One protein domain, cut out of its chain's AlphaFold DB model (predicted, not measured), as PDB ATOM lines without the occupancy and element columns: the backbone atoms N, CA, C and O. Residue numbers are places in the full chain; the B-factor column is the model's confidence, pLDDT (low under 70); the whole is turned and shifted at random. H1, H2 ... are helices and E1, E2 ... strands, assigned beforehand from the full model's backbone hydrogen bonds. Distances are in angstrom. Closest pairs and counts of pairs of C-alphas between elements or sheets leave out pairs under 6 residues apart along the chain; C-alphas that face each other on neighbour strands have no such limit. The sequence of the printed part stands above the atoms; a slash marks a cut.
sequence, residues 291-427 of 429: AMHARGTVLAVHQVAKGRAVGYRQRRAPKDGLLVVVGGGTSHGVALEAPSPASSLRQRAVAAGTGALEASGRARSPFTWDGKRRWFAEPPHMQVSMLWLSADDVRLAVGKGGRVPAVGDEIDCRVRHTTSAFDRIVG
ATOM      1  N   ALA A 291     104.798 158.549 110.211       96.62
ATOM      2  CA  ALA A 291     104.755 157.133 110.558       96.62
ATOM      3  C   ALA A 291     106.135 156.458 110.446       96.62
ATOM      4  O   ALA A 291     106.255 155.275 110.749       96.62
ATOM      5  N   MET A 292     107.171 157.165 109.976       96.81
ATOM      6  CA  MET A 292     108.466 156.589 109.609       96.81
ATOM      7  C   MET A 292     109.638 157.395 110.174       96.81
ATOM      8  O   MET A 292     109.814 158.574 109.865       96.81
ATOM      9  N   HIS A 293     110.527 156.730 110.908       96.38
ATOM     10  CA  HIS A 293     111.717 157.353 111.483       96.38
ATOM     11  C   HIS A 293     112.963 156.505 111.240       96.38
ATOM     12  O   HIS A 293     113.126 155.419 111.794       96.38
ATOM     13  N   ALA A 294     113.878 157.020 110.422       97.31
ATOM     14  CA  ALA A 294     115.200 156.433 110.255       97.31
ATOM     15  C   ALA A 294     116.096 156.788 111.451       97.31
ATOM     16  O   ALA A 294     116.166 157.953 111.850       97.31
ATOM     17  N   ARG A 295     116.805 155.802 112.009       97.62
ATOM     18  CA  ARG A 295     117.654 155.970 113.195       97.62
ATOM     19  C   ARG A 295     118.982 155.248 113.059       97.62
ATOM     20  O   ARG A 295     119.071 154.173 112.475       97.62
ATOM     21  N   GLY A 296     120.018 155.841 113.638       97.88
ATOM     22  CA  GLY A 296     121.314 155.199 113.815       97.88
ATOM     23  C   GLY A 296     121.625 154.972 115.288       97.88
ATOM     24  O   GLY A 296     121.411 155.863 116.110       97.88
ATOM     25  N   THR A 297     122.161 153.802 115.626       98.00
ATOM     26  CA  THR A 297     122.612 153.505 116.995       98.00
ATOM     27  C   THR A 297     123.959 154.169 117.278       98.00
ATOM     28  O   THR A 297     124.873 154.090 116.457       98.00
ATOM     29  N   VAL A 298     124.126 154.783 118.448       98.25
ATOM     30  CA  VAL A 298     125.413 155.276 118.947       98.25
ATOM     31  C   VAL A 298     126.302 154.089 119.302       98.25
ATOM     32  O   VAL A 298     125.975 153.275 120.161       98.25
ATOM     33  N   LEU A 299     127.453 154.007 118.644       98.12
ATOM     34  CA  LEU A 299     128.411 152.909 118.763       98.12
ATOM     35  C   LEU A 299     129.593 153.273 119.663       98.12
ATOM     36  O   LEU A 299     130.169 152.401 120.306       98.12
ATOM     37  N   ALA A 300     129.959 154.554 119.701       97.88
ATOM     38  CA  ALA A 300     131.027 155.064 120.551       97.88
ATOM     39  C   ALA A 300     130.836 156.557 120.845       97.88
ATOM     40  O   ALA A 300     130.289 157.305 120.032       97.88
ATOM     41  N   VAL A 301     131.336 156.991 122.002       98.12
ATOM     42  CA  VAL A 301     131.359 158.397 122.419       98.12
ATOM     43  C   VAL A 301     132.745 158.707 122.965       98.12
ATOM     44  O   VAL A 301     133.199 158.070 123.913       98.12
ATOM     45  N   HIS A 302     133.423 159.689 122.376       97.56
ATOM     46  CA  HIS A 302     134.760 160.103 122.795       97.56
ATOM     47  C   HIS A 302     134.753 161.563 123.231       97.56
ATOM     48  O   HIS A 302     134.264 162.423 122.500       97.56
ATOM     49  N   GLN A 303     135.346 161.862 124.386       97.12
ATOM     50  CA  GLN A 303     135.689 163.239 124.735       97.12
ATOM     51  C   GLN A 303     136.855 163.709 123.868       97.12
ATOM     52  O   GLN A 303     137.856 163.007 123.716       97.12
ATOM     53  N   VAL A 304     136.727 164.901 123.290       96.81
ATOM     54  CA  VAL A 304     137.730 165.463 122.388       96.81
ATOM     55  C   VAL A 304     137.984 166.914 122.766       96.81
ATOM     56  O   VAL A 304     137.078 167.747 122.744       96.81
ATOM     57  N   ALA A 305     139.240 167.208 123.098       97.12
ATOM     58  CA  ALA A 305     139.698 168.565 123.359       97.12
ATOM     59  C   ALA A 305     139.868 169.361 122.054       97.12
ATOM     60  O   ALA A 305     140.210 168.804 121.002       97.12
ATOM     61  N   LYS A 306     139.694 170.681 122.129       96.12
ATOM     62  CA  LYS A 306     139.926 171.611 121.022       96.12
ATOM     63  C   LYS A 306     141.303 171.377 120.395       96.12
ATOM     64  O   LYS A 306     142.317 171.269 121.076       96.12
ATOM     65  N   GLY A 307     141.348 171.334 119.065       94.25
ATOM     66  CA  GLY A 307     142.580 171.174 118.292       94.25
ATOM     67  C   GLY A 307     143.055 169.727 118.113       94.25
ATOM     68  O   GLY A 307     143.943 169.502 117.282       94.25
ATOM     69  N   ARG A 308     142.464 168.751 118.823       96.00
ATOM     70  CA  ARG A 308     142.745 167.319 118.642       96.00
ATOM     71  C   ARG A 308     142.254 166.849 117.271       96.00
ATOM     72  O   ARG A 308     141.154 167.207 116.857       96.00
ATOM     73  N   ALA A 309     143.073 166.069 116.570       95.31
ATOM     74  CA  ALA A 309     142.732 165.510 115.264       95.31
ATOM     75  C   ALA A 309     141.815 164.280 115.392       95.31
ATOM     76  O   ALA A 309     142.011 163.459 116.291       95.31
ATOM     77  N   VAL A 310     140.833 164.161 114.493       92.69
ATOM     78  CA  VAL A 310     139.877 163.042 114.418       92.69
ATOM     79  C   VAL A 310     139.668 162.577 112.972       92.69
ATOM     80  O   VAL A 310     139.812 163.366 112.034       92.69
ATOM     81  N   GLY A 311     139.281 161.309 112.801       91.00
ATOM     82  CA  GLY A 311     138.882 160.748 111.505       91.00
ATOM     83  C   GLY A 311     140.027 160.523 110.507       91.00
ATOM     84  O   GLY A 311     141.191 160.823 110.787       91.00
ATOM     85  N   TYR A 312     139.704 160.016 109.316       89.00
ATOM     86  CA  TYR A 312     140.676 159.757 108.245       89.00
ATOM     87  C   TYR A 312     141.374 161.033 107.785       89.00
ATOM     88  O   TYR A 312     142.580 161.039 107.548       89.00
ATOM     89  N   ARG A 313     140.633 162.142 107.709       88.12
ATOM     90  CA  ARG A 313     141.177 163.439 107.282       88.12
ATOM     91  C   ARG A 313     141.911 164.193 108.391       88.12
ATOM     92  O   ARG A 313     142.297 165.339 108.168       88.12
ATOM     93  N   GLN A 314     142.061 163.595 109.579       93.25
ATOM     94  CA  GLN A 314     142.733 164.191 110.740       93.25
ATOM     95  C   GLN A 314     142.242 165.626 111.029       93.25
ATOM     96  O   GLN A 314     143.017 166.533 111.349       93.25
ATOM     97  N   ARG A 315     140.926 165.853 110.901       89.75
ATOM     98  CA  ARG A 315     140.299 167.167 111.102       89.75
ATOM     99  C   ARG A 315     140.442 167.566 112.567       89.75
ATOM    100  O   ARG A 315     140.149 166.780 113.462       89.75
ATOM    101  N   ARG A 316     140.895 168.794 112.825       92.38
ATOM    102  CA  ARG A 316     141.052 169.305 114.193       92.38
ATOM    103  C   ARG A 316     139.706 169.733 114.772       92.38
ATOM    104  O   ARG A 316     138.982 170.500 114.138       92.38
ATOM    105  N   ALA A 317     139.406 169.290 115.990       91.88
ATOM    106  CA  ALA A 317     138.195 169.669 116.706       91.88
ATOM    107  C   ALA A 317     138.124 171.199 116.907       91.88
ATOM    108  O   ALA A 317     139.074 171.793 117.431       91.88
ATOM    109  N   PRO A 318     137.025 171.868 116.513       88.62
ATOM    110  CA  PRO A 318     136.928 173.329 116.584       88.62
ATOM    111  C   PRO A 318     136.720 173.859 118.013       88.62
ATOM    112  O   PRO A 318     137.021 175.023 118.287       88.62
ATOM    113  N   LYS A 319     136.196 173.022 118.916       93.44
ATOM    114  CA  LYS A 319     135.904 173.307 120.329       93.44
ATOM    115  C   LYS A 319     136.170 172.051 121.167       93.44
ATOM    116  O   LYS A 319     136.420 170.997 120.592       93.44
ATOM    117  N   ASP A 320     136.079 172.157 122.490       97.31
ATOM    118  CA  ASP A 320     135.936 170.986 123.360       97.31
ATOM    119  C   ASP A 320     134.533 170.388 123.206       97.31
ATOM    120  O   ASP A 320     133.555 171.115 122.974       97.31
ATOM    121  N   GLY A 321     134.417 169.068 123.316       96.56
ATOM    122  CA  GLY A 321     133.134 168.394 123.170       96.56
ATOM    123  C   GLY A 321     133.233 166.881 123.051       96.56
ATOM    124  O   GLY A 321     134.183 166.259 123.526       96.56
ATOM    125  N   LEU A 322     132.218 166.304 122.416       97.50
ATOM    126  CA  LEU A 322     132.090 164.886 122.144       97.50
ATOM    127  C   LEU A 322     132.135 164.619 120.643       97.50
ATOM    128  O   LEU A 322     131.495 165.299 119.838       97.50
ATOM    129  N   LEU A 323     132.851 163.556 120.303       97.44
ATOM    130  CA  LEU A 323     132.780 162.889 119.020       97.44
ATOM    131  C   LEU A 323     131.906 161.648 119.182       97.44
ATOM    132  O   LEU A 323     132.273 160.722 119.907       97.44
ATOM    133  N   VAL A 324     130.750 161.650 118.528       97.94
ATOM    134  CA  VAL A 324     129.770 160.562 118.606       97.94
ATOM    135  C   VAL A 324     129.830 159.761 117.313       97.94
ATOM    136  O   VAL A 324     129.654 160.323 116.232       97.94
ATOM    137  N   VAL A 325     130.089 158.460 117.412       98.00
ATOM    138  CA  VAL A 325     130.082 157.536 116.273       98.00
ATOM    139  C   VAL A 325     128.723 156.856 116.223       98.00
ATOM    140  O   VAL A 325     128.319 156.224 117.197       98.00
ATOM    141  N   VAL A 326     128.021 156.991 115.103       98.12
ATOM    142  CA  VAL A 326     126.643 156.519 114.928       98.12
ATOM    143  C   VAL A 326     126.570 155.592 113.717       98.12
ATOM    144  O   VAL A 326     127.222 155.851 112.705       98.12
ATOM    145  N   GLY A 327     125.786 154.518 113.814       97.94
ATOM    146  CA  GLY A 327     125.442 153.665 112.679       97.94
ATOM    147  C   GLY A 327     124.708 154.447 111.587       97.94
ATOM    148  O   GLY A 327     123.920 155.344 111.875       97.94
ATOM    149  N   GLY A 328     124.987 154.120 110.329       96.56
ATOM    150  CA  GLY A 328     124.474 154.851 109.174       96.56
ATOM    151  C   GLY A 328     125.574 155.674 108.515       96.56
ATOM    152  O   GLY A 328     126.139 156.603 109.094       96.56
ATOM    153  N   GLY A 329     125.866 155.326 107.271       95.06
ATOM    154  CA  GLY A 329     126.929 155.910 106.461       95.06
ATOM    155  C   GLY A 329     126.532 155.953 104.990       95.06
ATOM    156  O   GLY A 329     125.360 155.766 104.656       95.06
ATOM    157  N   THR A 330     127.490 156.175 104.096       94.12
ATOM    158  CA  THR A 330     127.200 156.319 102.660       94.12
ATOM    159  C   THR A 330     126.557 155.073 102.050       94.12
ATOM    160  O   THR A 330     125.692 155.215 101.192       94.12
ATOM    161  N   SER A 331     126.871 153.866 102.543       94.12
ATOM    162  CA  SER A 331     126.208 152.623 102.098       94.12
ATOM    163  C   SER A 331     124.715 152.555 102.451       94.12
ATOM    164  O   SER A 331     123.968 151.824 101.812       94.12
ATOM    165  N   HIS A 332     124.262 153.368 103.410       95.88
ATOM    166  CA  HIS A 332     122.863 153.481 103.833       95.88
ATOM    167  C   HIS A 332     122.144 154.682 103.191       95.88
ATOM    168  O   HIS A 332     121.001 154.994 103.530       95.88
ATOM    169  N   GLY A 333     122.815 155.414 102.299       92.62
ATOM    170  CA  GLY A 333     122.286 156.640 101.701       92.62
ATOM    171  C   GLY A 333     122.433 157.892 102.567       92.62
ATOM    172  O   GLY A 333     121.886 158.942 102.227       92.62
ATOM    173  N   VAL A 334     123.179 157.829 103.676       92.56
ATOM    174  CA  VAL A 334     123.472 159.020 104.485       92.56
ATOM    175  C   VAL A 334     124.362 159.971 103.686       92.56
ATOM    176  O   VAL A 334     125.428 159.583 103.211       92.56
ATOM    177  N   ALA A 335     123.928 161.230 103.591       82.19
ATOM    178  CA  ALA A 335     124.585 162.286 102.818       82.19
ATOM    179  C   ALA A 335     124.723 161.987 101.312       82.19
ATOM    180  O   ALA A 335     125.560 162.590 100.644       82.19
ATOM    181  N   LEU A 336     123.895 161.085 100.771       78.94
ATOM    182  CA  LEU A 336     123.684 160.985  99.331       78.94
ATOM    183  C   LEU A 336     122.518 161.896  98.946       78.94
ATOM    184  O   LEU A 336     121.382 161.684  99.372       78.94
ATOM    185  N   GLU A 337     122.797 162.908  98.133       66.75
ATOM    186  CA  GLU A 337     121.767 163.742  97.522       66.75
ATOM    187  C   GLU A 337     121.645 163.394  96.039       66.75
ATOM    188  O   GLU A 337     122.623 163.400  95.294       66.75
ATOM    189  N   ALA A 338     120.422 163.092  95.600       61.09
ATOM    190  CA  ALA A 338     120.130 163.089  94.176       61.09
ATOM    191  C   ALA A 338     120.160 164.547  93.676       61.09
ATOM    192  O   ALA A 338     119.607 165.419  94.361       61.09
ATOM    193  N   PRO A 339     120.741 164.826  92.495       59.81
ATOM    194  CA  PRO A 339     120.711 166.162  91.916       59.81
ATOM    195  C   PRO A 339     119.268 166.669  91.858       59.81
ATOM    196  O   PRO A 339     118.409 166.063  91.218       59.81
ATOM    197  N   SER A 340     118.990 167.764  92.559       56.56
ATOM    198  CA  SER A 340     117.681 168.412  92.523       56.56
ATOM    199  C   SER A 340     117.786 169.649  91.635       56.56
ATOM    200  O   SER A 340     118.599 170.528  91.936       56.56
ATOM    201  N   PRO A 341     116.997 169.762  90.550       54.53
ATOM    202  CA  PRO A 341     116.965 170.982  89.758       54.53
ATOM    203  C   PRO A 341     116.489 172.130  90.650       54.53
ATOM    204  O   PRO A 341     115.345 172.139  91.105       54.53
ATOM    205  N   ALA A 342     117.363 173.094  90.939       56.41
ATOM    206  CA  ALA A 342     116.971 174.290  91.672       56.41
ATOM    207  C   ALA A 342     116.080 175.155  90.763       56.41
ATOM    208  O   ALA A 342     116.564 175.948  89.946       56.41
ATOM    209  N   SER A 343     114.766 174.969  90.884       58.97
ATOM    210  CA  SER A 343     113.762 175.600  90.026       58.97
ATOM    211  C   SER A 343     113.391 177.015  90.472       58.97
ATOM    212  O   SER A 343     112.806 177.762  89.698       58.97
ATOM    213  N   SER A 344     113.785 177.431  91.683       67.94
ATOM    214  CA  SER A 344     113.521 178.780  92.213       67.94
ATOM    215  C   SER A 344     114.789 179.529  92.638       67.94
ATOM    216  O   SER A 344     115.781 178.927  93.059       67.94
ATOM    217  N   LEU A 345     114.740 180.869  92.606       66.75
ATOM    218  CA  LEU A 345     115.819 181.741  93.099       66.75
ATOM    219  C   LEU A 345     116.185 181.440  94.561       66.75
ATOM    220  O   LEU A 345     117.363 181.404  94.911       66.75
ATOM    221  N   ARG A 346     115.186 181.142  95.404       71.25
ATOM    222  CA  ARG A 346     115.396 180.744  96.804       71.25
ATOM    223  C   ARG A 346     116.172 179.432  96.911       71.25
ATOM    224  O   ARG A 346     117.122 179.360  97.684       71.25
ATOM    225  N   GLN A 347     115.794 178.407  96.147       70.69
ATOM    226  CA  GLN A 347     116.514 177.129  96.144       70.69
ATOM    227  C   GLN A 347     117.944 177.289  95.627       70.69
ATOM    228  O   GLN A 347     118.854 176.703  96.201       70.69
ATOM    229  N   ARG A 348     118.164 178.132  94.608       73.06
ATOM    230  CA  ARG A 348     119.510 178.446  94.105       73.06
ATOM    231  C   ARG A 348     120.369 179.143  95.158       73.06
ATOM    232  O   ARG A 348     121.519 178.761  95.337       73.06
ATOM    233  N   ALA A 349     119.810 180.101  95.897       66.94
ATOM    234  CA  ALA A 349     120.511 180.761  96.998       66.94
ATOM    235  C   ALA A 349     120.848 179.789  98.146       66.94
ATOM    236  O   ALA A 349     121.964 179.809  98.662       66.94
ATOM    237  N   VAL A 350     119.918 178.898  98.517       70.31
ATOM    238  CA  VAL A 350     120.161 177.843  99.520       70.31
ATOM    239  C   VAL A 350     121.244 176.869  99.050       70.31
ATOM    240  O   VAL A 350     122.129 176.528  99.835       70.31
ATOM    241  N   ALA A 351     121.209 176.452  97.783       68.06
ATOM    242  CA  ALA A 351     122.216 175.575  97.194       68.06
ATOM    243  C   ALA A 351     123.599 176.247  97.166       68.06
ATOM    244  O   ALA A 351     124.571 175.645  97.610       68.06
ATOM    245  N   ALA A 352     123.684 177.516  96.754       66.06
ATOM    246  CA  ALA A 352     124.930 178.284  96.771       66.06
ATOM    247  C   ALA A 352     125.495 178.445  98.195       66.06
ATOM    248  O   ALA A 352     126.687 178.240  98.417       66.06
ATOM    249  N   GLY A 353     124.639 178.755  99.177       67.31
ATOM    250  CA  GLY A 353     125.046 178.872 100.580       67.31
ATOM    251  C   GLY A 353     125.510 177.546 101.190       67.31
ATOM    252  O   GLY A 353     126.502 177.513 101.917       67.31
ATOM    253  N   THR A 354     124.826 176.443 100.870       63.41
ATOM    254  CA  THR A 354     125.214 175.093 101.313       63.41
ATOM    255  C   THR A 354     126.536 174.672 100.670       63.41
ATOM    256  O   THR A 354     127.452 174.278 101.387       63.41
ATOM    257  N   GLY A 355     126.690 174.882  99.359       56.06
ATOM    258  CA  GLY A 355     127.929 174.593  98.635       56.06
ATOM    259  C   GLY A 355     129.131 175.391  99.150       56.06
ATOM    260  O   GLY A 355     130.222 174.842  99.280       56.06
ATOM    261  N   ALA A 356     128.944 176.657  99.539       55.84
ATOM    262  CA  ALA A 356     130.004 177.454 100.160       55.84
ATOM    263  C   ALA A 356     130.451 176.892 101.527       55.84
ATOM    264  O   ALA A 356     131.645 176.864 101.837       55.84
ATOM    265  N   LEU A 357     129.511 176.409 102.349       61.31
ATOM    266  CA  LEU A 357     129.824 175.771 103.634       61.31
ATOM    267  C   LEU A 357     130.553 174.435 103.444       61.31
ATOM    268  O   LEU A 357     131.554 174.182 104.120       61.31
ATOM    269  N   GLU A 358     130.111 173.614 102.496       61.69
ATOM    270  CA  GLU A 358     130.762 172.345 102.163       61.69
ATOM    271  C   GLU A 358     132.169 172.551 101.601       61.69
ATOM    272  O   GLU A 358     133.098 171.859 102.023       61.69
ATOM    273  N   ALA A 359     132.366 173.573 100.762       58.41
ATOM    274  CA  ALA A 359     133.682 173.979 100.268       58.41
ATOM    275  C   ALA A 359     134.635 174.403 101.404       58.41
ATOM    276  O   ALA A 359     135.839 174.169 101.328       58.41
ATOM    277  N   SER A 360     134.106 174.945 102.510       59.16
ATOM    278  CA  SER A 360     134.882 175.227 103.732       59.16
ATOM    279  C   SER A 360     135.174 173.980 104.591       59.16
ATOM    280  O   SER A 360     135.809 174.067 105.647       59.16
ATOM    281  N   GLY A 361     134.726 172.797 104.155       62.25
ATOM    282  CA  GLY A 361     134.896 171.524 104.851       62.25
ATOM    283  C   GLY A 361     133.920 171.301 106.008       62.25
ATOM    284  O   GLY A 361     134.190 170.456 106.861       62.25
ATOM    285  N   ARG A 362     132.815 172.057 106.066       73.06
ATOM    286  CA  ARG A 362     131.769 171.931 107.091       73.06
ATOM    287  C   ARG A 362     130.464 171.466 106.454       73.06
ATOM    288  O   ARG A 362     129.767 172.258 105.830       73.06
ATOM    289  N   ALA A 363     130.101 170.209 106.685       84.00
ATOM    290  CA  ALA A 363     128.843 169.631 106.218       84.00
ATOM    291  C   ALA A 363     127.907 169.344 107.400       84.00
ATOM    292  O   ALA A 363     128.314 168.758 108.412       84.00
ATOM    293  N   ARG A 364     126.641 169.766 107.292       88.75
ATOM    294  CA  ARG A 364     125.623 169.373 108.272       88.75
ATOM    295  C   ARG A 364     125.223 167.931 108.009       88.75
ATOM    296  O   ARG A 364     124.901 167.576 106.884       88.75
ATOM    297  N   SER A 365     125.198 167.130 109.063       93.62
ATOM    298  CA  SER A 365     124.664 165.779 108.986       93.62
ATOM    299  C   SER A 365     123.129 165.790 108.972       93.62
ATOM    300  O   SER A 365     122.507 166.731 109.489       93.62
ATOM    301  N   PRO A 366     122.503 164.743 108.413       94.50
ATOM    302  CA  PRO A 366     121.070 164.507 108.555       94.50
ATOM    303  C   PRO A 366     120.671 164.036 109.962       94.50
ATOM    304  O   PRO A 366     119.477 163.969 110.256       94.50
ATOM    305  N   PHE A 367     121.643 163.734 110.832       96.69
ATOM    306  CA  PHE A 367     121.391 163.287 112.194       96.69
ATOM    307  C   PHE A 367     120.979 164.441 113.101       96.69
ATOM    308  O   PHE A 367     121.609 165.506 113.123       96.69
ATOM    309  N   THR A 368     119.933 164.204 113.883       96.25
ATOM    310  CA  THR A 368     119.350 165.157 114.818       96.25
ATOM    311  C   THR A 368     119.488 164.621 116.231       96.25
ATOM    312  O   THR A 368     118.988 163.555 116.555       96.25
ATOM    313  N   TRP A 369     120.157 165.388 117.088       95.25
ATOM    314  CA  TRP A 369     120.259 165.100 118.518       95.25
ATOM    315  C   TRP A 369     119.803 166.337 119.289       95.25
ATOM    316  O   TRP A 369     120.200 167.444 118.917       95.25
ATOM    317  N   ASP A 370     118.974 166.180 120.324       91.62
ATOM    318  CA  ASP A 370     118.364 167.293 121.081       91.62
ATOM    319  C   ASP A 370     117.707 168.345 120.152       91.62
ATOM    320  O   ASP A 370     118.029 169.534 120.167       91.62
ATOM    321  N   GLY A 371     116.873 167.874 119.215       90.88
ATOM    322  CA  GLY A 371     116.122 168.719 118.274       90.88
ATOM    323  C   GLY A 371     116.963 169.514 117.265       90.88
ATOM    324  O   GLY A 371     116.421 170.328 116.515       90.88
ATOM    325  N   LYS A 372     118.288 169.314 117.216       91.50
ATOM    326  CA  LYS A 372     119.192 170.040 116.314       91.50
ATOM    327  C   LYS A 372     119.984 169.091 115.428       91.50
ATOM    328  O   LYS A 372     120.612 168.149 115.914       91.50
ATOM    329  N   ARG A 373     120.037 169.413 114.131       94.12
ATOM    330  CA  ARG A 373     120.951 168.753 113.192       94.12
ATOM    331  C   ARG A 373     122.394 168.976 113.614       94.12
ATOM    332  O   ARG A 373     122.796 170.110 113.891       94.12
ATOM    333  N   ARG A 374     123.169 167.900 113.645       94.38
ATOM    334  CA  ARG A 374     124.563 167.924 114.092       94.38
ATOM    335  C   ARG A 374     125.510 168.030 112.916       94.38
ATOM    336  O   ARG A 374     125.156 167.707 111.785       94.38
ATOM    337  N   TRP A 375     126.697 168.561 113.161       93.69
ATOM    338  CA  TRP A 375     127.721 168.645 112.127       93.69
ATOM    339  C   TRP A 375     128.416 167.302 112.004       93.69
ATOM    340  O   TRP A 375     128.682 166.649 113.014       93.69
ATOM    341  N   PHE A 376     128.747 166.921 110.776       94.44
ATOM    342  CA  PHE A 376     129.732 165.876 110.574       94.44
ATOM    343  C   PHE A 376     131.089 166.344 111.117       94.44
ATOM    344  O   PHE A 376     131.494 167.488 110.894       94.44
ATOM    345  N   ALA A 377     131.801 165.464 111.816       93.19
ATOM    346  CA  ALA A 377     133.205 165.673 112.160       93.19
ATOM    347  C   ALA A 377     134.097 165.567 110.907       93.19
ATOM    348  O   ALA A 377     135.088 166.284 110.772       93.19
ATOM    349  N   GLU A 378     133.699 164.708 109.969       90.06
ATOM    350  CA  GLU A 378     134.167 164.634 108.586       90.06
ATOM    351  C   GLU A 378     133.110 163.906 107.726       90.06
ATOM    352  O   GLU A 378     132.211 163.292 108.306       90.06
ATOM    353  N   PRO A 379     133.188 163.946 106.379       90.25
ATOM    354  CA  PRO A 379     132.271 163.200 105.516       90.25
ATOM    355  C   PRO A 379     132.054 161.747 105.970       90.25
ATOM    356  O   PRO A 379     133.038 161.099 106.346       90.25
ATOM    357  N   PRO A 380     130.802 161.246 105.932       92.31
ATOM    358  CA  PRO A 380     130.449 159.942 106.484       92.31
ATOM    359  C   PRO A 380     131.258 158.819 105.839       92.31
ATOM    360  O   PRO A 380     131.629 158.879 104.666       92.31
ATOM    361  N   HIS A 381     131.538 157.787 106.630       93.56
ATOM    362  CA  HIS A 381     132.191 156.573 106.150       93.56
ATOM    363  C   HIS A 381     131.140 155.630 105.568       93.56
ATOM    364  O   HIS A 381     129.947 155.932 105.579       93.56
ATOM    365  N   MET A 382     131.563 154.463 105.073       94.06
ATOM    366  CA  MET A 382     130.628 153.509 104.470       94.06
ATOM    367  C   MET A 382     129.519 153.101 105.444       94.06
ATOM    368  O   MET A 382     128.347 153.157 105.081       94.06
ATOM    369  N   GLN A 383     129.868 152.740 106.680       95.69
ATOM    370  CA  GLN A 383     128.927 152.142 107.636       95.69
ATOM    371  C   GLN A 383     128.546 153.065 108.802       95.69
ATOM    372  O   GLN A 383     127.519 152.841 109.442       95.69
ATOM    373  N   VAL A 384     129.346 154.100 109.074       96.94
ATOM    374  CA  VAL A 384     129.161 154.995 110.226       96.94
ATOM    375  C   VAL A 384     129.298 156.459 109.854       96.94
ATOM    376  O   VAL A 384     129.985 156.833 108.902       96.94
ATOM    377  N   SER A 385     128.698 157.291 110.692       97.19
ATOM    378  CA  SER A 385     128.848 158.736 110.692       97.19
ATOM    379  C   SER A 385     129.482 159.195 111.996       97.19
ATOM    380  O   SER A 385     129.169 158.687 113.071       97.19
ATOM    381  N   MET A 386     130.365 160.187 111.909       96.88
ATOM    382  CA  MET A 386     130.989 160.812 113.073       96.88
ATOM    383  C   MET A 386     130.392 162.202 113.259       96.88
ATOM    384  O   MET A 386     130.501 163.046 112.368       96.88
ATOM    385  N   LEU A 387     129.754 162.441 114.400       96.25
ATOM    386  CA  LEU A 387     129.041 163.676 114.705       96.25
ATOM    387  C   LEU A 387     129.788 164.486 115.758       96.25
ATOM    388  O   LEU A 387     130.302 163.938 116.734       96.25
ATOM    389  N   TRP A 388     129.807 165.803 115.574       95.56
ATOM    390  CA  TRP A 388     130.354 166.730 116.555       95.56
ATOM    391  C   TRP A 388     129.261 167.294 117.465       95.56
ATOM    392  O   TRP A 388     128.308 167.916 116.981       95.56
ATOM    393  N   LEU A 389     129.444 167.148 118.779       95.56
ATOM    394  CA  LEU A 389     128.659 167.824 119.812       95.56
ATOM    395  C   LEU A 389     129.592 168.685 120.659       95.56
ATOM    396  O   LEU A 389     130.493 168.160 121.306       95.56
ATOM    397  N   SER A 390     129.407 170.003 120.687       95.12
ATOM    398  CA  SER A 390     130.253 170.845 121.543       95.12
ATOM    399  C   SER A 390     129.910 170.678 123.027       95.12
ATOM    400  O   SER A 390     128.791 170.305 123.374       95.12
ATOM    401  N   ALA A 391     130.842 171.010 123.924       95.19
ATOM    402  CA  ALA A 391     130.576 171.022 125.364       95.19
ATOM    403  C   ALA A 391     129.379 171.925 125.734       95.19
ATOM    404  O   ALA A 391     128.618 171.596 126.641       95.19
ATOM    405  N   ASP A 392     129.171 173.024 124.997       94.75
ATOM    406  CA  ASP A 392     128.009 173.903 125.167       94.75
ATOM    407  C   ASP A 392     126.704 173.229 124.722       94.75
ATOM    408  O   ASP A 392     125.694 173.359 125.410       94.75
ATOM    409  N   ASP A 393     126.720 172.482 123.608       93.62
ATOM    410  CA  ASP A 393     125.560 171.696 123.164       93.62
ATOM    411  C   ASP A 393     125.155 170.675 124.229       93.62
ATOM    412  O   ASP A 393     123.977 170.558 124.554       93.62
ATOM    413  N   VAL A 394     126.141 169.968 124.789       94.44
ATOM    414  CA  VAL A 394     125.921 168.962 125.831       94.44
ATOM    415  C   VAL A 394     125.389 169.606 127.110       94.44
ATOM    416  O   VAL A 394     124.382 169.150 127.644       94.44
ATOM    417  N   ARG A 395     126.006 170.701 127.575       95.12
ATOM    418  CA  ARG A 395     125.559 171.434 128.771       95.12
ATOM    419  C   ARG A 395     124.131 171.950 128.615       95.12
ATOM    420  O   ARG A 395     123.345 171.841 129.550       95.12
ATOM    421  N   LEU A 396     123.793 172.497 127.446       93.75
ATOM    422  CA  LEU A 396     122.455 173.012 127.170       93.75
ATOM    423  C   LEU A 396     121.405 171.897 127.157       93.75
ATOM    424  O   LEU A 396     120.345 172.078 127.748       93.75
ATOM    425  N   ALA A 397     121.691 170.768 126.504       92.94
ATOM    426  CA  ALA A 397     120.777 169.627 126.468       92.94
ATOM    427  C   ALA A 397     120.533 169.072 127.880       92.94
ATOM    428  O   ALA A 397     119.387 168.907 128.289       92.94
ATOM    429  N   VAL A 398     121.602 168.873 128.662       93.50
ATOM    430  CA  VAL A 398     121.506 168.406 130.056       93.50
ATOM    431  C   VAL A 398     120.755 169.406 130.937       93.50
ATOM    432  O   VAL A 398     119.894 169.014 131.719       93.50
ATOM    433  N   GLY A 399     121.002 170.708 130.768       93.31
ATOM    434  CA  GLY A 399     120.295 171.762 131.501       93.31
ATOM    435  C   GLY A 399     118.786 171.819 131.228       93.31
ATOM    436  O   GLY A 399     118.044 172.350 132.047       93.31
ATOM    437  N   LYS A 400     118.319 171.249 130.110       92.56
ATOM    438  CA  LYS A 400     116.893 171.094 129.775       92.56
ATOM    439  C   LYS A 400     116.295 169.762 130.247       92.56
ATOM    440  O   LYS A 400     115.180 169.434 129.856       92.56
ATOM    441  N   GLY A 401     117.030 168.982 131.040       89.81
ATOM    442  CA  GLY A 401     116.626 167.640 131.467       89.81
ATOM    443  C   GLY A 401     116.978 166.527 130.474       89.81
ATOM    444  O   GLY A 401     116.601 165.379 130.690       89.81
ATOM    445  N   GLY A 402     117.703 166.837 129.393       89.56
ATOM    446  CA  GLY A 402     118.288 165.831 128.510       89.56
ATOM    447  C   GLY A 402     119.476 165.114 129.158       89.56
ATOM    448  O   GLY A 402     119.894 165.420 130.276       89.56
ATOM    449  N   ARG A 403     120.077 164.168 128.435       91.75
ATOM    450  CA  ARG A 403     121.289 163.469 128.883       91.75
ATOM    451  C   ARG A 403     122.362 163.456 127.812       91.75
ATOM    452  O   ARG A 403     122.080 163.600 126.625       91.75
ATOM    453  N   VAL A 404     123.602 163.278 128.256       93.50
ATOM    454  CA  VAL A 404     124.746 163.031 127.374       93.50
ATOM    455  C   VAL A 404     124.464 161.768 126.542       93.50
ATOM    456  O   VAL A 404     123.967 160.799 127.123       93.50
ATOM    457  N   PRO A 405     124.762 161.749 125.226       94.81
ATOM    458  CA  PRO A 405     124.616 160.533 124.437       94.81
ATOM    459  C   PRO A 405     125.468 159.410 125.027       94.81
ATOM    460  O   PRO A 405     126.629 159.626 125.384       94.81
ATOM    461  N   ALA A 406     124.897 158.216 125.088       96.06
ATOM    462  CA  ALA A 406     125.545 156.994 125.527       96.06
ATOM    463  C   ALA A 406     125.565 155.959 124.396       96.06
ATOM    464  O   ALA A 406     124.757 156.006 123.470       96.06
ATOM    465  N   VAL A 407     126.497 155.009 124.477       97.81
ATOM    466  CA  VAL A 407     126.506 153.846 123.578       97.81
ATOM    467  C   VAL A 407     125.195 153.078 123.744       97.81
ATOM    468  O   VAL A 407     124.772 152.817 124.868       97.81
ATOM    469  N   GLY A 408     124.565 152.731 122.622       96.25
ATOM    470  CA  GLY A 408     123.243 152.105 122.577       96.25
ATOM    471  C   GLY A 408     122.080 153.083 122.388       96.25
ATOM    472  O   GLY A 408     121.001 152.638 122.009       96.25
ATOM    473  N   ASP A 409     122.283 154.392 122.574       96.31
ATOM    474  CA  ASP A 409     121.252 155.384 122.249       96.31
ATOM    475  C   ASP A 409     120.954 155.389 120.745       96.31
ATOM    476  O   ASP A 409     121.841 155.161 119.924       96.31
ATOM    477  N   GLU A 410     119.721 155.710 120.364       96.44
ATOM    478  CA  GLU A 410     119.366 155.959 118.968       96.44
ATOM    479  C   GLU A 410     119.366 157.461 118.666       96.44
ATOM    480  O   GLU A 410     118.962 158.283 119.491       96.44
ATOM    481  N   ILE A 411     119.815 157.827 117.465       96.81
ATOM    482  CA  ILE A 411     119.788 159.200 116.958       96.81
ATOM    483  C   ILE A 411     118.998 159.225 115.653       96.81
ATOM    484  O   ILE A 411     119.340 158.516 114.701       96.81
ATOM    485  N   ASP A 412     117.969 160.073 115.599       96.81
ATOM    486  CA  ASP A 412     117.142 160.256 114.407       96.81
ATOM    487  C   ASP A 412     117.969 160.795 113.239       96.81
ATOM    488  O   ASP A 412     118.815 161.681 113.394       96.81
ATOM    489  N   CYS A 413     117.693 160.290 112.043       96.12
ATOM    490  CA  CYS A 413     118.397 160.622 110.819       96.12
ATOM    491  C   CYS A 413     117.400 160.934 109.707       96.12
ATOM    492  O   CYS A 413     116.615 160.085 109.297       96.12
ATOM    493  N   ARG A 414     117.429 162.156 109.175       93.44
ATOM    494  CA  ARG A 414     116.547 162.528 108.064       93.44
ATOM    495  C   ARG A 414     117.135 162.071 106.734       93.44
ATOM    496  O   ARG A 414     118.079 162.684 106.240       93.44
ATOM    497  N   VAL A 415     116.531 161.064 106.118       91.19
ATOM    498  CA  VAL A 415     117.028 160.479 104.865       91.19
ATOM    499  C   VAL A 415     116.014 160.531 103.730       91.19
ATOM    500  O   VAL A 415     114.810 160.686 103.935       91.19
ATOM    501  N   ARG A 416     116.516 160.387 102.501       91.38
ATOM    502  CA  ARG A 416     115.688 160.137 101.323       91.38
ATOM    503  C   ARG A 416     115.499 158.630 101.175       91.38
ATOM    504  O   ARG A 416     116.375 157.943 100.659       91.38
ATOM    505  N   HIS A 417     114.329 158.142 101.576       92.88
ATOM    506  CA  HIS A 417     113.978 156.718 101.592       92.88
ATOM    507  C   HIS A 417     114.258 155.981 100.277       92.88
ATOM    508  O   HIS A 417     114.781 154.877 100.291       92.88
ATOM    509  N   THR A 418     114.002 156.606  99.127       91.56
ATOM    510  CA  THR A 418     114.227 156.017  97.791       91.56
ATOM    511  C   THR A 418     115.700 155.825  97.410       91.56
ATOM    512  O   THR A 418     115.993 155.304  96.340       91.56
ATOM    513  N   THR A 419     116.629 156.262  98.257       90.75
ATOM    514  CA  THR A 419     118.083 156.064  98.122       90.75
ATOM    515  C   THR A 419     118.713 155.495  99.391       90.75
ATOM    516  O   THR A 419     119.934 155.393  99.463       90.75
ATOM    517  N   SER A 420     117.905 155.141 100.395       93.94
ATOM    518  CA  SER A 420     118.385 154.639 101.680       93.94
ATOM    519  C   SER A 420     118.154 153.148 101.837       93.94
ATOM    520  O   SER A 420     117.082 152.638 101.530       93.94
ATOM    521  N   ALA A 421     119.163 152.457 102.344       94.06
ATOM    522  CA  ALA A 421     119.057 151.071 102.767       94.06
ATOM    523  C   ALA A 421     119.110 151.023 104.294       94.06
ATOM    524  O   ALA A 421     119.846 151.793 104.913       94.06
ATOM    525  N   PHE A 422     118.328 150.124 104.881       96.50
ATOM    526  CA  PHE A 422     118.263 149.922 106.322       96.50
ATOM    527  C   PHE A 422     118.633 148.480 106.636       96.50
ATOM    528  O   PHE A 422     118.173 147.563 105.959       96.50
ATOM    529  N   ASP A 423     119.428 148.283 107.684       96.06
ATOM    530  CA  ASP A 423     119.792 146.949 108.172       96.06
ATOM    531  C   ASP A 423     118.579 146.222 108.763       96.06
ATOM    532  O   ASP A 423     118.539 144.994 108.835       96.06
ATOM    533  N   ARG A 424     117.594 146.993 109.238       95.19
ATOM    534  CA  ARG A 424     116.380 146.485 109.864       95.19
ATOM    535  C   ARG A 424     115.224 147.460 109.709       95.19
ATOM    536  O   ARG A 424     115.396 148.665 109.883       95.19
ATOM    537  N   ILE A 425     114.037 146.909 109.490       96.75
ATOM    538  CA  ILE A 425     112.772 147.622 109.646       96.75
ATOM    539  C   ILE A 425     112.100 147.108 110.918       96.75
ATOM    540  O   ILE A 425     112.096 145.905 111.174       96.75
ATOM    541  N   VAL A 426     111.608 148.020 111.747       96.25
ATOM    542  CA  VAL A 426     110.971 147.732 113.037       96.25
ATOM    543  C   VAL A 426     109.525 148.213 112.975       96.25
ATOM    544  O   VAL A 426     109.300 149.336 112.527       96.25
ATOM    545  N   GLY A 427     108.570 147.393 113.428       94.94
ATOM    546  CA  GLY A 427     107.146 147.753 113.493       94.94
ATOM    547  C   GLY A 427     106.311 147.353 112.271       94.94
ATOM    548  O   GLY A 427     105.207 147.862 112.100       94.94
TER     549      GLY A 427
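What this domain is: This is residues 291 to 427 of the 429 residues of a protein of Actinobacteria bacterium (UniProt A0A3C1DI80). A small closed barrel of six strands makes the core, with the short helix H2 on its outside and the longer helix H1 off to one side, where residues 343 to 349 stick out. The long strand E1 bends, and its first residues run out beyond the barrel towards E7. The printed part has 137 residues with two named helices and seven named strands, in the order E1 E2 H1 E3 E4 E5 H2 E6 E7, class mixed. Round the antiparallel ring run E1 E2 E5 E4 E3 E6 and back to E1. The whole is compact, radius of gyration of the C-alphas 15.5 A, spanning 42 by 40 by 32 A.

Where its parts are: E1, residues 292 to 304, is 33.1 A long, begins at C-alpha 292 (108.466, 156.589, 109.609) and bends by 62 degrees at residue 300. E2 is residues 321 to 327, 19.7 A; H1 345 to 359, 20.8 A; E3 364 to 369; E4 372 to 376; E5 384 to 390, 19.5 A; H2 391 to 399; E6 410 to 413. E7, residues 424 to 426, ends at C-alpha 426 (110.971, 147.732, 113.037).

How they stand to each other: Within hydrogen-bond range are N 302 and O 323 in the hairpin E1 and E2, 2.9 A, N 324 and O 387 between E2 and E5, 2.9 A, and N 411 and O 296 between E6 and E1, 2.9 A. E3 E4 E5 form a meander, each strand the antiparallel neighbour of the one before. H2 is on the barrel, outside it, at a height of 8.7 A; C-alphas 321 and 391, the closest of E2 and H2, are 4.3 A apart. H1 is not on the barrel. Both helices have every O i to N i+4 pair within range.

The domain as a whole: The farthest C-alphas, Gln 303 and Ser 343, are 42.9 A apart. The printed part has no cut. The links E1 to E2 and E2 to H1 are long. Confidence is under 70 at residues 337 to 345, 349 and 351 to 361.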